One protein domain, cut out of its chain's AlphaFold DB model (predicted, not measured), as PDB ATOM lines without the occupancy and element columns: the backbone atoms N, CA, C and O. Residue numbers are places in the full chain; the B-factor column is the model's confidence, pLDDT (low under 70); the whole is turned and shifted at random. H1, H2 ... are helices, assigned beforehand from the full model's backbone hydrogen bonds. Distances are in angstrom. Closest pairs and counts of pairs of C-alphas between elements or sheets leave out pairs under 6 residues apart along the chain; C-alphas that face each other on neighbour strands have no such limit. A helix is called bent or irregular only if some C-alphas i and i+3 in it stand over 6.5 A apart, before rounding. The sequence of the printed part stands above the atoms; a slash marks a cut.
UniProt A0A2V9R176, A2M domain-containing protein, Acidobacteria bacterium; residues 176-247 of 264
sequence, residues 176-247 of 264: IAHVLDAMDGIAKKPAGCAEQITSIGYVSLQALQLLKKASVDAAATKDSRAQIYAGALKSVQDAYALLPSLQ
ATOM      1  N   ILE A 176     -27.744 -45.107  23.376       86.75
ATOM      2  CA  ILE A 176     -28.294 -44.247  22.319       86.75
ATOM      3  C   ILE A 176     -27.185 -43.729  21.403       86.75
ATOM      4  O   ILE A 176     -27.377 -43.695  20.194       86.75
ATOM      5  N   ALA A 177     -26.017 -43.383  21.949       86.25
ATOM      6  CA  ALA A 177     -24.864 -42.987  21.146       86.25
ATOM      7  C   ALA A 177     -24.405 -44.117  20.206       86.25
ATOM      8  O   ALA A 177     -24.134 -43.852  19.042       86.25
ATOM      9  N   HIS A 178     -24.403 -45.368  20.679       88.81
ATOM     10  CA  HIS A 178     -24.096 -46.531  19.839       88.81
ATOM     11  C   HIS A 178     -25.138 -46.732  18.729       88.81
ATOM     12  O   HIS A 178     -24.780 -46.940  17.574       88.81
ATOM     13  N   VAL A 179     -26.430 -46.635  19.059       89.06
ATOM     14  CA  VAL A 179     -27.508 -46.759  18.066       89.06
ATOM     15  C   VAL A 179     -27.410 -45.656  17.014       89.06
ATOM     16  O   VAL A 179     -27.552 -45.943  15.833       89.06
ATOM     17  N   LEU A 180     -27.131 -44.413  17.416       87.81
ATOM     18  CA  LEU A 180     -26.965 -43.303  16.479       87.81
ATOM     19  C   LEU A 180     -25.769 -43.507  15.538       87.81
ATOM     20  O   LEU A 180     -25.931 -43.273  14.346       87.81
ATOM     21  N   ASP A 181     -24.625 -43.991  16.034       87.38
ATOM     22  CA  ASP A 181     -23.463 -44.328  15.189       87.38
ATOM     23  C   ASP A 181     -23.796 -45.444  14.186       87.38
ATOM     24  O   ASP A 181     -23.532 -45.328  12.990       87.38
ATOM     25  N   ALA A 182     -24.475 -46.501  14.644       87.31
ATOM     26  CA  ALA A 182     -24.904 -47.595  13.776       87.31
ATOM     27  C   ALA A 182     -25.891 -47.125  12.691       87.31
ATOM     28  O   ALA A 182     -25.816 -47.564  11.542       87.31
ATOM     29  N   MET A 183     -26.812 -46.222  13.040       88.88
ATOM     30  CA  MET A 183     -27.753 -45.631  12.086       88.88
ATOM     31  C   MET A 183     -27.046 -44.727  11.077       88.88
ATOM     32  O   MET A 183     -27.394 -44.781   9.900       88.88
ATOM     33  N   ASP A 184     -26.049 -43.948  11.504       85.06
ATOM     34  CA  ASP A 184     -25.225 -43.123  10.612       85.06
ATOM     35  C   ASP A 184     -24.440 -43.991   9.613       85.06
ATOM     36  O   ASP A 184     -24.461 -43.737   8.409       85.06
ATOM     37  N   GLY A 185     -23.874 -45.112  10.076       84.00
ATOM     38  CA  GLY A 185     -23.201 -46.090   9.215       84.00
ATOM     39  C   GLY A 185     -24.103 -46.712   8.134       84.00
ATOM     40  O   GLY A 185     -23.621 -47.062   7.050       84.00
ATOM     41  N   ILE A 186     -25.411 -46.826   8.400       80.44
ATOM     42  CA  ILE A 186     -26.428 -47.278   7.432       80.44
ATOM     43  C   ILE A 186     -26.905 -46.129   6.535       80.44
ATOM     44  O   ILE A 186     -27.208 -46.366   5.364       80.44
ATOM     45  N   ALA A 187     -26.967 -44.898   7.056       73.69
ATOM     46  CA  ALA A 187     -27.499 -43.692   6.413       73.69
ATOM     47  C   ALA A 187     -26.610 -43.145   5.276       73.69
ATOM     48  O   ALA A 187     -26.422 -41.937   5.121       73.69
ATOM     49  N   LYS A 188     -26.088 -44.036   4.432       73.19
ATOM     50  CA  LYS A 188     -25.387 -43.706   3.193       73.19
ATOM     51  C   LYS A 188     -26.347 -43.072   2.190       73.19
ATOM     52  O   LYS A 188     -27.565 -43.171   2.312       73.19
ATOM     53  N   LYS A 189     -25.783 -42.455   1.149       82.69
ATOM     54  CA  LYS A 189     -26.558 -41.948   0.013       82.69
ATOM     55  C   LYS A 189     -27.465 -43.073  -0.531       82.69
ATOM     56  O   LYS A 189     -26.920 -44.099  -0.945       82.69
ATOM     57  N   PRO A 190     -28.801 -42.897  -0.553       84.75
ATOM     58  CA  PRO A 190     -29.713 -43.916  -1.053       84.75
ATOM     59  C   PRO A 190     -29.401 -44.268  -2.507       84.75
ATOM     60  O   PRO A 190     -29.263 -43.388  -3.360       84.75
ATOM     61  N   ALA A 191     -29.270 -45.561  -2.782       83.31
ATOM     62  CA  ALA A 191     -29.001 -46.095  -4.107       83.31
ATOM     63  C   ALA A 191     -29.520 -47.533  -4.200       83.31
ATOM     64  O   ALA A 191     -29.717 -48.198  -3.182       83.31
ATOM     65  N   GLY A 192     -29.705 -48.004  -5.431       84.12
ATOM     66  CA  GLY A 192     -30.150 -49.364  -5.709       84.12
ATOM     67  C   GLY A 192     -31.669 -49.484  -5.800       84.12
ATOM     68  O   GLY A 192     -32.336 -48.609  -6.348       84.12
ATOM     69  N   CYS A 193     -32.191 -50.605  -5.315       86.12
ATOM     70  CA  CYS A 193     -33.586 -51.000  -5.497       86.12
ATOM     71  C   CYS A 193     -34.529 -50.280  -4.523       86.12
ATOM     72  O   CYS A 193     -34.087 -49.684  -3.534       86.12
ATOM     73  N   ALA A 194     -35.836 -50.313  -4.804       87.81
ATOM     74  CA  ALA A 194     -36.834 -49.579  -4.023       87.81
ATOM     75  C   ALA A 194     -36.780 -49.945  -2.529       87.81
ATOM     76  O   ALA A 194     -36.890 -49.066  -1.675       87.81
ATOM     77  N   GLU A 195     -36.524 -51.211  -2.198       87.62
ATOM     78  CA  GLU A 195     -36.373 -51.704  -0.828       87.62
ATOM     79  C   GLU A 195     -35.122 -51.154  -0.148       87.62
ATOM     80  O   GLU A 195     -35.180 -50.772   1.021       87.62
ATOM     81  N   GLN A 196     -33.996 -51.080  -0.865       87.94
ATOM     82  CA  GLN A 196     -32.743 -50.535  -0.335       87.94
ATOM     83  C   GLN A 196     -32.893 -49.038  -0.060       87.94
ATOM     84  O   GLN A 196     -32.575 -48.578   1.037       87.94
ATOM     85  N   ILE A 197     -33.463 -48.291  -1.010       90.19
ATOM     86  CA  ILE A 197     -33.727 -46.853  -0.864       90.19
ATOM     87  C   ILE A 197     -34.709 -46.600   0.282       90.19
ATOM     88  O   ILE A 197     -34.458 -45.734   1.120       90.19
ATOM     89  N   THR A 198     -35.792 -47.379   0.363       91.31
ATOM     90  CA  THR A 198     -36.779 -47.261   1.448       91.31
ATOM     91  C   THR A 198     -36.159 -47.599   2.800       91.31
ATOM     92  O   THR A 198     -36.400 -46.882   3.765       91.31
ATOM     93  N   SER A 199     -35.323 -48.641   2.886       91.12
ATOM     94  CA  SER A 199     -34.654 -49.040   4.132       91.12
ATOM     95  C   SER A 199     -33.698 -47.958   4.625       91.12
ATOM     96  O   SER A 199     -33.757 -47.576   5.792       91.12
ATOM     97  N   ILE A 200     -32.868 -47.408   3.731       92.06
ATOM     98  CA  ILE A 200     -31.962 -46.298   4.049       92.06
ATOM     99  C   ILE A 200     -32.773 -45.076   4.493       92.06
ATOM    100  O   ILE A 200     -32.533 -44.544   5.576       92.06
ATOM    101  N   GLY A 201     -33.780 -44.673   3.710       93.12
ATOM    102  CA  GLY A 201     -34.636 -43.530   4.031       93.12
ATOM    103  C   GLY A 201     -35.372 -43.695   5.363       93.12
ATOM    104  O   GLY A 201     -35.432 -42.755   6.156       93.12
ATOM    105  N   TYR A 202     -35.877 -44.895   5.657       93.06
ATOM    106  CA  TYR A 202     -36.549 -45.202   6.917       93.06
ATOM    107  C   TYR A 202     -35.589 -45.116   8.108       93.06
ATOM    108  O   TYR A 202     -35.896 -44.436   9.085       93.06
ATOM    109  N   VAL A 203     -34.403 -45.730   8.023       93.31
ATOM    110  CA  VAL A 203     -33.385 -45.646   9.085       93.31
ATOM    111  C   VAL A 203     -32.958 -44.195   9.315       93.31
ATOM    112  O   VAL A 203     -32.921 -43.745  10.461       93.31
ATOM    113  N   SER A 204     -32.728 -43.423   8.251       92.88
ATOM    114  CA  SER A 204     -32.405 -41.997   8.359       92.88
ATOM    115  C   SER A 204     -33.539 -41.186   9.001       92.88
ATOM    116  O   SER A 204     -33.280 -40.341   9.859       92.88
ATOM    117  N   LEU A 205     -34.806 -41.470   8.679       93.56
ATOM    118  CA  LEU A 205     -35.953 -40.819   9.321       93.56
ATOM    119  C   LEU A 205     -36.015 -41.130  10.821       93.56
ATOM    120  O   LEU A 205     -36.240 -40.229  11.632       93.56
ATOM    121  N   GLN A 206     -35.779 -42.384  11.208       92.75
ATOM    122  CA  GLN A 206     -35.724 -42.776  12.616       92.75
ATOM    123  C   GLN A 206     -34.571 -42.070  13.351       92.75
ATOM    124  O   GLN A 206     -34.751 -41.648  14.497       92.75
ATOM    125  N   ALA A 207     -33.419 -41.875  12.695       91.38
ATOM    126  CA  ALA A 207     -32.290 -41.140  13.265       91.38
ATOM    127  C   ALA A 207     -32.671 -39.676  13.536       91.38
ATOM    128  O   ALA A 207     -32.442 -39.173  14.636       91.38
ATOM    129  N   LEU A 208     -33.350 -39.018  12.587       91.06
ATOM    130  CA  LEU A 208     -33.873 -37.657  12.773       91.06
ATOM    131  C   LEU A 208     -34.864 -37.574  13.936       91.06
ATOM    132  O   LEU A 208     -34.808 -36.635  14.729       91.06
ATOM    133  N   GLN A 209     -35.766 -38.551  14.066       91.31
ATOM    134  CA  GLN A 209     -36.716 -38.591  15.179       91.31
ATOM    135  C   GLN A 209     -36.008 -38.728  16.533       91.31
ATOM    136  O   GLN A 209     -36.398 -38.060  17.494       91.31
ATOM    137  N   LEU A 210     -34.974 -39.570  16.622       88.88
ATOM    138  CA  LEU A 210     -34.158 -39.735  17.829       88.88
ATOM    139  C   LEU A 210     -33.384 -38.458  18.174       88.88
ATOM    140  O   LEU A 210     -33.445 -38.001  19.316       88.88
ATOM    141  N   LEU A 211     -32.713 -37.852  17.194       88.81
ATOM    142  CA  LEU A 211     -31.951 -36.614  17.380       88.81
ATOM    143  C   LEU A 211     -32.856 -35.457  17.810       88.81
ATOM    144  O   LEU A 211     -32.537 -34.753  18.767       88.81
ATOM    145  N   LYS A 212     -34.043 -35.336  17.206       88.38
ATOM    146  CA  LYS A 212     -35.038 -34.329  17.592       88.38
ATOM    147  C   LYS A 212     -35.535 -34.520  19.026       88.38
ATOM    148  O   LYS A 212     -35.697 -33.540  19.747       88.38
ATOM    149  N   LYS A 213     -35.750 -35.766  19.471       87.75
ATOM    150  CA  LYS A 213     -36.093 -36.072  20.877       87.75
ATOM    151  C   LYS A 213     -34.957 -35.735  21.846       87.75
ATOM    152  O   LYS A 213     -35.228 -35.416  22.997       87.75
ATOM    153  N   ALA A 214     -33.711 -35.789  21.381       82.94
ATOM    154  CA  ALA A 214     -32.528 -35.369  22.125       82.94
ATOM    155  C   ALA A 214     -32.222 -33.860  21.991       82.94
ATOM    156  O   ALA A 214     -31.144 -33.431  22.399       82.94
ATOM    157  N   SER A 215     -33.143 -33.069  21.423       82.31
ATOM    158  CA  SER A 215     -32.993 -31.628  21.175       82.31
ATOM    159  C   SER A 215     -31.785 -31.258  20.303       82.31
ATOM    160  O   SER A 215     -31.217 -30.180  20.456       82.31
ATOM    161  N   VAL A 216     -31.391 -32.149  19.389       79.75
ATOM    162  CA  VAL A 216     -30.368 -31.897  18.367       79.75
ATOM    163  C   VAL A 216     -31.057 -31.594  17.037       79.75
ATOM    164  O   VAL A 216     -31.897 -32.369  16.578       79.75
ATOM    165  N   ASP A 217     -30.672 -30.487  16.408       76.56
ATOM    166  CA  ASP A 217     -31.139 -30.072  15.085       76.56
ATOM    167  C   ASP A 217     -29.974 -29.609  14.188       76.56
ATOM    168  O   ASP A 217     -28.809 -29.614  14.588       76.56
ATOM    169  N   ALA A 218     -30.285 -29.203  12.953       67.06
ATOM    170  CA  ALA A 218     -29.288 -28.709  11.998       67.06
ATOM    171  C   ALA A 218     -28.622 -27.383  12.419       67.06
ATOM    172  O   ALA A 218     -27.552 -27.053  11.910       67.06
ATOM    173  N   ALA A 219     -29.242 -26.607  13.314       69.25
ATOM    174  CA  ALA A 219     -28.717 -25.327  13.783       69.25
ATOM    175  C   ALA A 219     -27.723 -25.493  14.949       69.25
ATOM    176  O   ALA A 219     -26.985 -24.555  15.267       69.25
ATOM    177  N   ALA A 220     -27.641 -26.688  15.544       71.19
ATOM    178  CA  ALA A 220     -26.717 -27.048  16.614       71.19
ATOM    179  C   ALA A 220     -25.256 -27.203  16.131       71.19
ATOM    180  O   ALA A 220     -24.606 -28.212  16.372       71.19
ATOM    181  N   THR A 221     -24.696 -26.181  15.478       62.75
ATOM    182  CA  THR A 221     -23.367 -26.188  14.821       62.75
ATOM    183  C   THR A 221     -22.174 -26.523  15.727       62.75
ATOM    184  O   THR A 221     -21.095 -26.829  15.225       62.75
ATOM    185  N   LYS A 222     -22.347 -26.478  17.054       68.69
ATOM    186  CA  LYS A 222     -21.333 -26.868  18.051       68.69
ATOM    187  C   LYS A 222     -21.448 -28.328  18.512       68.69
ATOM    188  O   LYS A 222     -20.587 -28.787  19.254       68.69
ATOM    189  N   ASP A 223     -22.503 -29.032  18.112       74.81
ATOM    190  CA  ASP A 223     -22.737 -30.438  18.431       74.81
ATOM    191  C   ASP A 223     -22.240 -31.311  17.273       74.81
ATOM    192  O   ASP A 223     -22.670 -31.144  16.130       74.81
ATOM    193  N   SER A 224     -21.356 -32.270  17.553       72.38
ATOM    194  CA  SER A 224     -20.864 -33.213  16.539       72.38
ATOM    195  C   SER A 224     -22.000 -34.015  15.890       72.38
ATOM    196  O   SER A 224     -21.900 -34.405  14.728       72.38
ATOM    197  N   ARG A 225     -23.128 -34.186  16.589       79.94
ATOM    198  CA  ARG A 225     -24.323 -34.881  16.090       79.94
ATOM    199  C   ARG A 225     -25.121 -34.069  15.069       79.94
ATOM    200  O   ARG A 225     -25.969 -34.638  14.384       79.94
ATOM    201  N   ALA A 226     -24.853 -32.771  14.913       82.88
ATOM    202  CA  ALA A 226     -25.491 -31.961  13.875       82.88
ATOM    203  C   ALA A 226     -25.093 -32.418  12.460       82.88
ATOM    204  O   ALA A 226     -25.889 -32.300  11.529       82.88
ATOM    205  N   GLN A 227     -23.900 -33.007  12.297       82.50
ATOM    206  CA  GLN A 227     -23.484 -33.617  11.030       82.50
ATOM    207  C   GLN A 227     -24.319 -34.859  10.705       82.50
ATOM    208  O   GLN A 227     -24.811 -34.974   9.585       82.50
ATOM    209  N   ILE A 228     -24.564 -35.720  11.701       85.50
ATOM    210  CA  ILE A 228     -25.447 -36.893  11.576       85.50
ATOM    211  C   ILE A 228     -26.869 -36.439  11.224       85.50
ATOM    212  O   ILE A 228     -27.499 -36.994  10.326       85.50
ATOM    213  N   TYR A 229     -27.370 -35.377  11.868       88.94
ATOM    214  CA  TYR A 229     -28.673 -34.796  11.529       88.94
ATOM    215  C   TYR A 229     -28.725 -34.335  10.066       88.94
ATOM    216  O   TYR A 229     -29.663 -34.670   9.343       88.94
ATOM    217  N   ALA A 230     -27.726 -33.572   9.614       88.00
ATOM    218  CA  ALA A 230     -27.673 -33.060   8.248       88.00
ATOM    219  C   ALA A 230     -27.564 -34.191   7.210       88.00
ATOM    220  O   ALA A 230     -28.260 -34.157   6.194       88.00
ATOM    221  N   GLY A 231     -26.738 -35.206   7.486       88.69
ATOM    222  CA  GLY A 231     -26.603 -36.407   6.664       88.69
ATOM    223  C   GLY A 231     -27.914 -37.181   6.566       88.69
ATOM    224  O   GLY A 231     -28.402 -37.422   5.465       88.69
ATOM    225  N   ALA A 232     -28.548 -37.473   7.703       90.50
ATOM    226  CA  ALA A 232     -29.829 -38.169   7.749       90.50
ATOM    227  C   ALA A 232     -30.950 -37.386   7.045       90.50
ATOM    228  O   ALA A 232     -31.731 -37.973   6.298       90.50
ATOM    229  N   LEU A 233     -31.016 -36.060   7.219       91.81
ATOM    230  CA  LEU A 233     -31.994 -35.212   6.529       91.81
ATOM    231  C   LEU A 233     -31.818 -35.287   5.015       91.81
ATOM    232  O   LEU A 233     -32.797 -35.482   4.294       91.81
ATOM    233  N   LYS A 234     -30.573 -35.181   4.546       91.69
ATOM    234  CA  LYS A 234     -30.256 -35.311   3.128       91.69
ATOM    235  C   LYS A 234     -30.621 -36.696   2.598       91.69
ATOM    236  O   LYS A 234     -31.280 -36.781   1.571       91.69
ATOM    237  N   SER A 235     -30.279 -37.768   3.313       92.25
ATOM    238  CA  SER A 235     -30.620 -39.138   2.909       92.25
ATOM    239  C   SER A 235     -32.135 -39.366   2.834       92.25
ATOM    240  O   SER A 235     -32.601 -40.014   1.901       92.25
ATOM    241  N   VAL A 236     -32.931 -38.784   3.741       93.75
ATOM    242  CA  VAL A 236     -34.404 -38.823   3.649       93.75
ATOM    243  C   VAL A 236     -34.911 -38.061   2.423       93.75
ATOM    244  O   VAL A 236     -35.775 -38.568   1.709       93.75
ATOM    245  N   GLN A 237     -34.383 -36.861   2.161       93.75
ATOM    246  CA  GLN A 237     -34.766 -36.050   0.999       93.75
ATOM    247  C   GLN A 237     -34.413 -36.745  -0.320       93.75
ATOM    248  O   GLN A 237     -35.254 -36.822  -1.214       93.75
ATOM    249  N   ASP A 238     -33.205 -37.300  -0.412       93.25
ATOM    250  CA  ASP A 238     -32.730 -38.049  -1.572       93.25
ATOM    251  C   ASP A 238     -33.590 -39.306  -1.787       93.25
ATOM    252  O   ASP A 238     -34.041 -39.558  -2.903       93.25
ATOM    253  N   ALA A 239     -33.896 -40.066  -0.726       91.94
ATOM    254  CA  ALA A 239     -34.769 -41.237  -0.826       91.94
ATOM    255  C   ALA A 239     -36.178 -40.851  -1.305       91.94
ATOM    256  O   ALA A 239     -36.707 -41.471  -2.226       91.94
ATOM    257  N   TYR A 240     -36.766 -39.796  -0.737       92.25
ATOM    258  CA  TYR A 240     -38.081 -39.297  -1.139       92.25
ATOM    259  C   TYR A 240     -38.108 -38.808  -2.593       92.25
ATOM    260  O   TYR A 240     -39.107 -39.001  -3.278       92.25
ATOM    261  N   ALA A 241     -37.023 -38.208  -3.085       92.12
ATOM    262  CA  ALA A 241     -36.911 -37.785  -4.480       92.12
ATOM    263  C   ALA A 241     -36.730 -38.968  -5.449       92.12
ATOM    264  O   ALA A 241     -37.210 -38.914  -6.581       92.12
ATOM    265  N   LEU A 242     -36.053 -40.038  -5.016       90.38
ATOM    266  CA  LEU A 242     -35.776 -41.216  -5.841       90.38
ATOM    267  C   LEU A 242     -36.963 -42.181  -5.933       90.38
ATOM    268  O   LEU A 242     -37.213 -42.721  -7.009       90.38
ATOM    269  N   LEU A 243     -37.715 -42.402  -4.853       88.75
ATOM    270  CA  LEU A 243     -38.798 -43.398  -4.827       88.75
ATOM    271  C   LEU A 243     -39.885 -43.189  -5.905       88.75
ATOM    272  O   LEU A 243     -40.253 -44.179  -6.538       88.75
ATOM    273  N   PRO A 244     -40.350 -41.957  -6.209       88.31
ATOM    274  CA  PRO A 244     -41.303 -41.720  -7.295       88.31
ATOM    275  C   PRO A 244     -40.777 -42.144  -8.669       88.31
ATOM    276  O   PRO A 244     -41.556 -42.564  -9.516       88.31
ATOM    277  N   SER A 245     -39.460 -42.075  -8.895       86.56
ATOM    278  CA  SER A 245     -38.857 -42.512 -10.164       86.56
ATOM    279  C   SER A 245     -38.891 -44.031 -10.362       86.56
ATOM    280  O   SER A 245     -38.727 -44.504 -11.483       86.56
ATOM    281  N   LEU A 246     -39.111 -44.788  -9.283       83.75
ATOM    282  CA  LEU A 246     -39.224 -46.245  -9.295       83.75
ATOM    283  C   LEU A 246     -40.683 -46.716  -9.271       83.75
ATOM    284  O   LEU A 246     -40.936 -47.911  -9.379       83.75
ATOM    285  N   GLN A 247     -41.638 -45.799  -9.119       84.19
ATOM    286  CA  GLN A 247     -43.053 -46.125  -9.048       84.19
ATOM    287  C   GLN A 247     -43.615 -46.391 -10.451       84.19
ATOM    288  O   GLN A 247     -43.378 -45.636 -11.395       84.19
TER     289      GLN A 247
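What this domain is: This is residues 176 to 247 of the 264 residues of the protein "A2M domain-containing protein" of Acidobacteria bacterium (UniProt A0A2V9R176). Two long helices, H2 and H3, run side by side in opposite directions as a long hairpin, and the shorter H1 packs on H2 over residues 200 to 207. Together they make a three-helix bundle that goes up and down, each helix running against the one before it, with a loop of residues 214 to 224 joining H2 to H3 at one end. The printed part has 72 residues with three named helices, in the order H1, H2, H3, and no named strand; its class is all helix. It is compact, with a radius of gyration of the C-alphas of 12.1 A, yet elongated, spanning 38 by 22 by 17 A.

Where its parts are: H3, the longest helix, holds residues 225 to 246 and is 31.6 A long; it begins at C-alpha 225 (-24.323, -34.881, 16.090) and ends at C-alpha 246 (-39.224, -46.245, -9.295). H3 is irregular, but only just: C-alphas 241 and 244 are 6.53 A apart. H2, residues 194 to 213, is 28.3 A long. H1, residues 176 to 186, is 15.3 A long and begins at C-alpha 176 (-28.294, -44.247, 22.319).

How they stand to each other: H3 touches H2, and the two form a helical hairpin. Their closest C-alphas, of Ser 204 and Ala 232, are 4.7 A apart. They run opposite ways at a shallow tilt of 33 degrees, only just short of steep. H1 and H2 form a second helical hairpin, opposite ways at a shallow tilt of 27 degrees. H2 touches H1 with residues 200 to 207 alone; the closest C-alphas, of Met 183 and Val 203, are 6.4 A apart. H1 and H3 only just touch, with 3 pairs of C-alphas within 8 A, through residues 228 to 232 of H3 alone. The closest are the C-alphas of Asp 184 and Ile 228, 6.3 A apart. H1 and H3 run the same way at a steep tilt of 40 degrees. In H1 and H2 every O i to N i+4 pair is within hydrogen-bond range; in H3, 15 of 18 are.

The domain as a whole: The C-alphas farthest apart, of Lys 222 and Gln 247, are 39.7 A apart. The printed part has no cut. The link from H1 to H2 is short, and the 11-residue link from H2 to H3 is long. Mean pLDDT of the printed part is 85.9; residues 218 to 219 and 221 to 222, in the long link, are under 70.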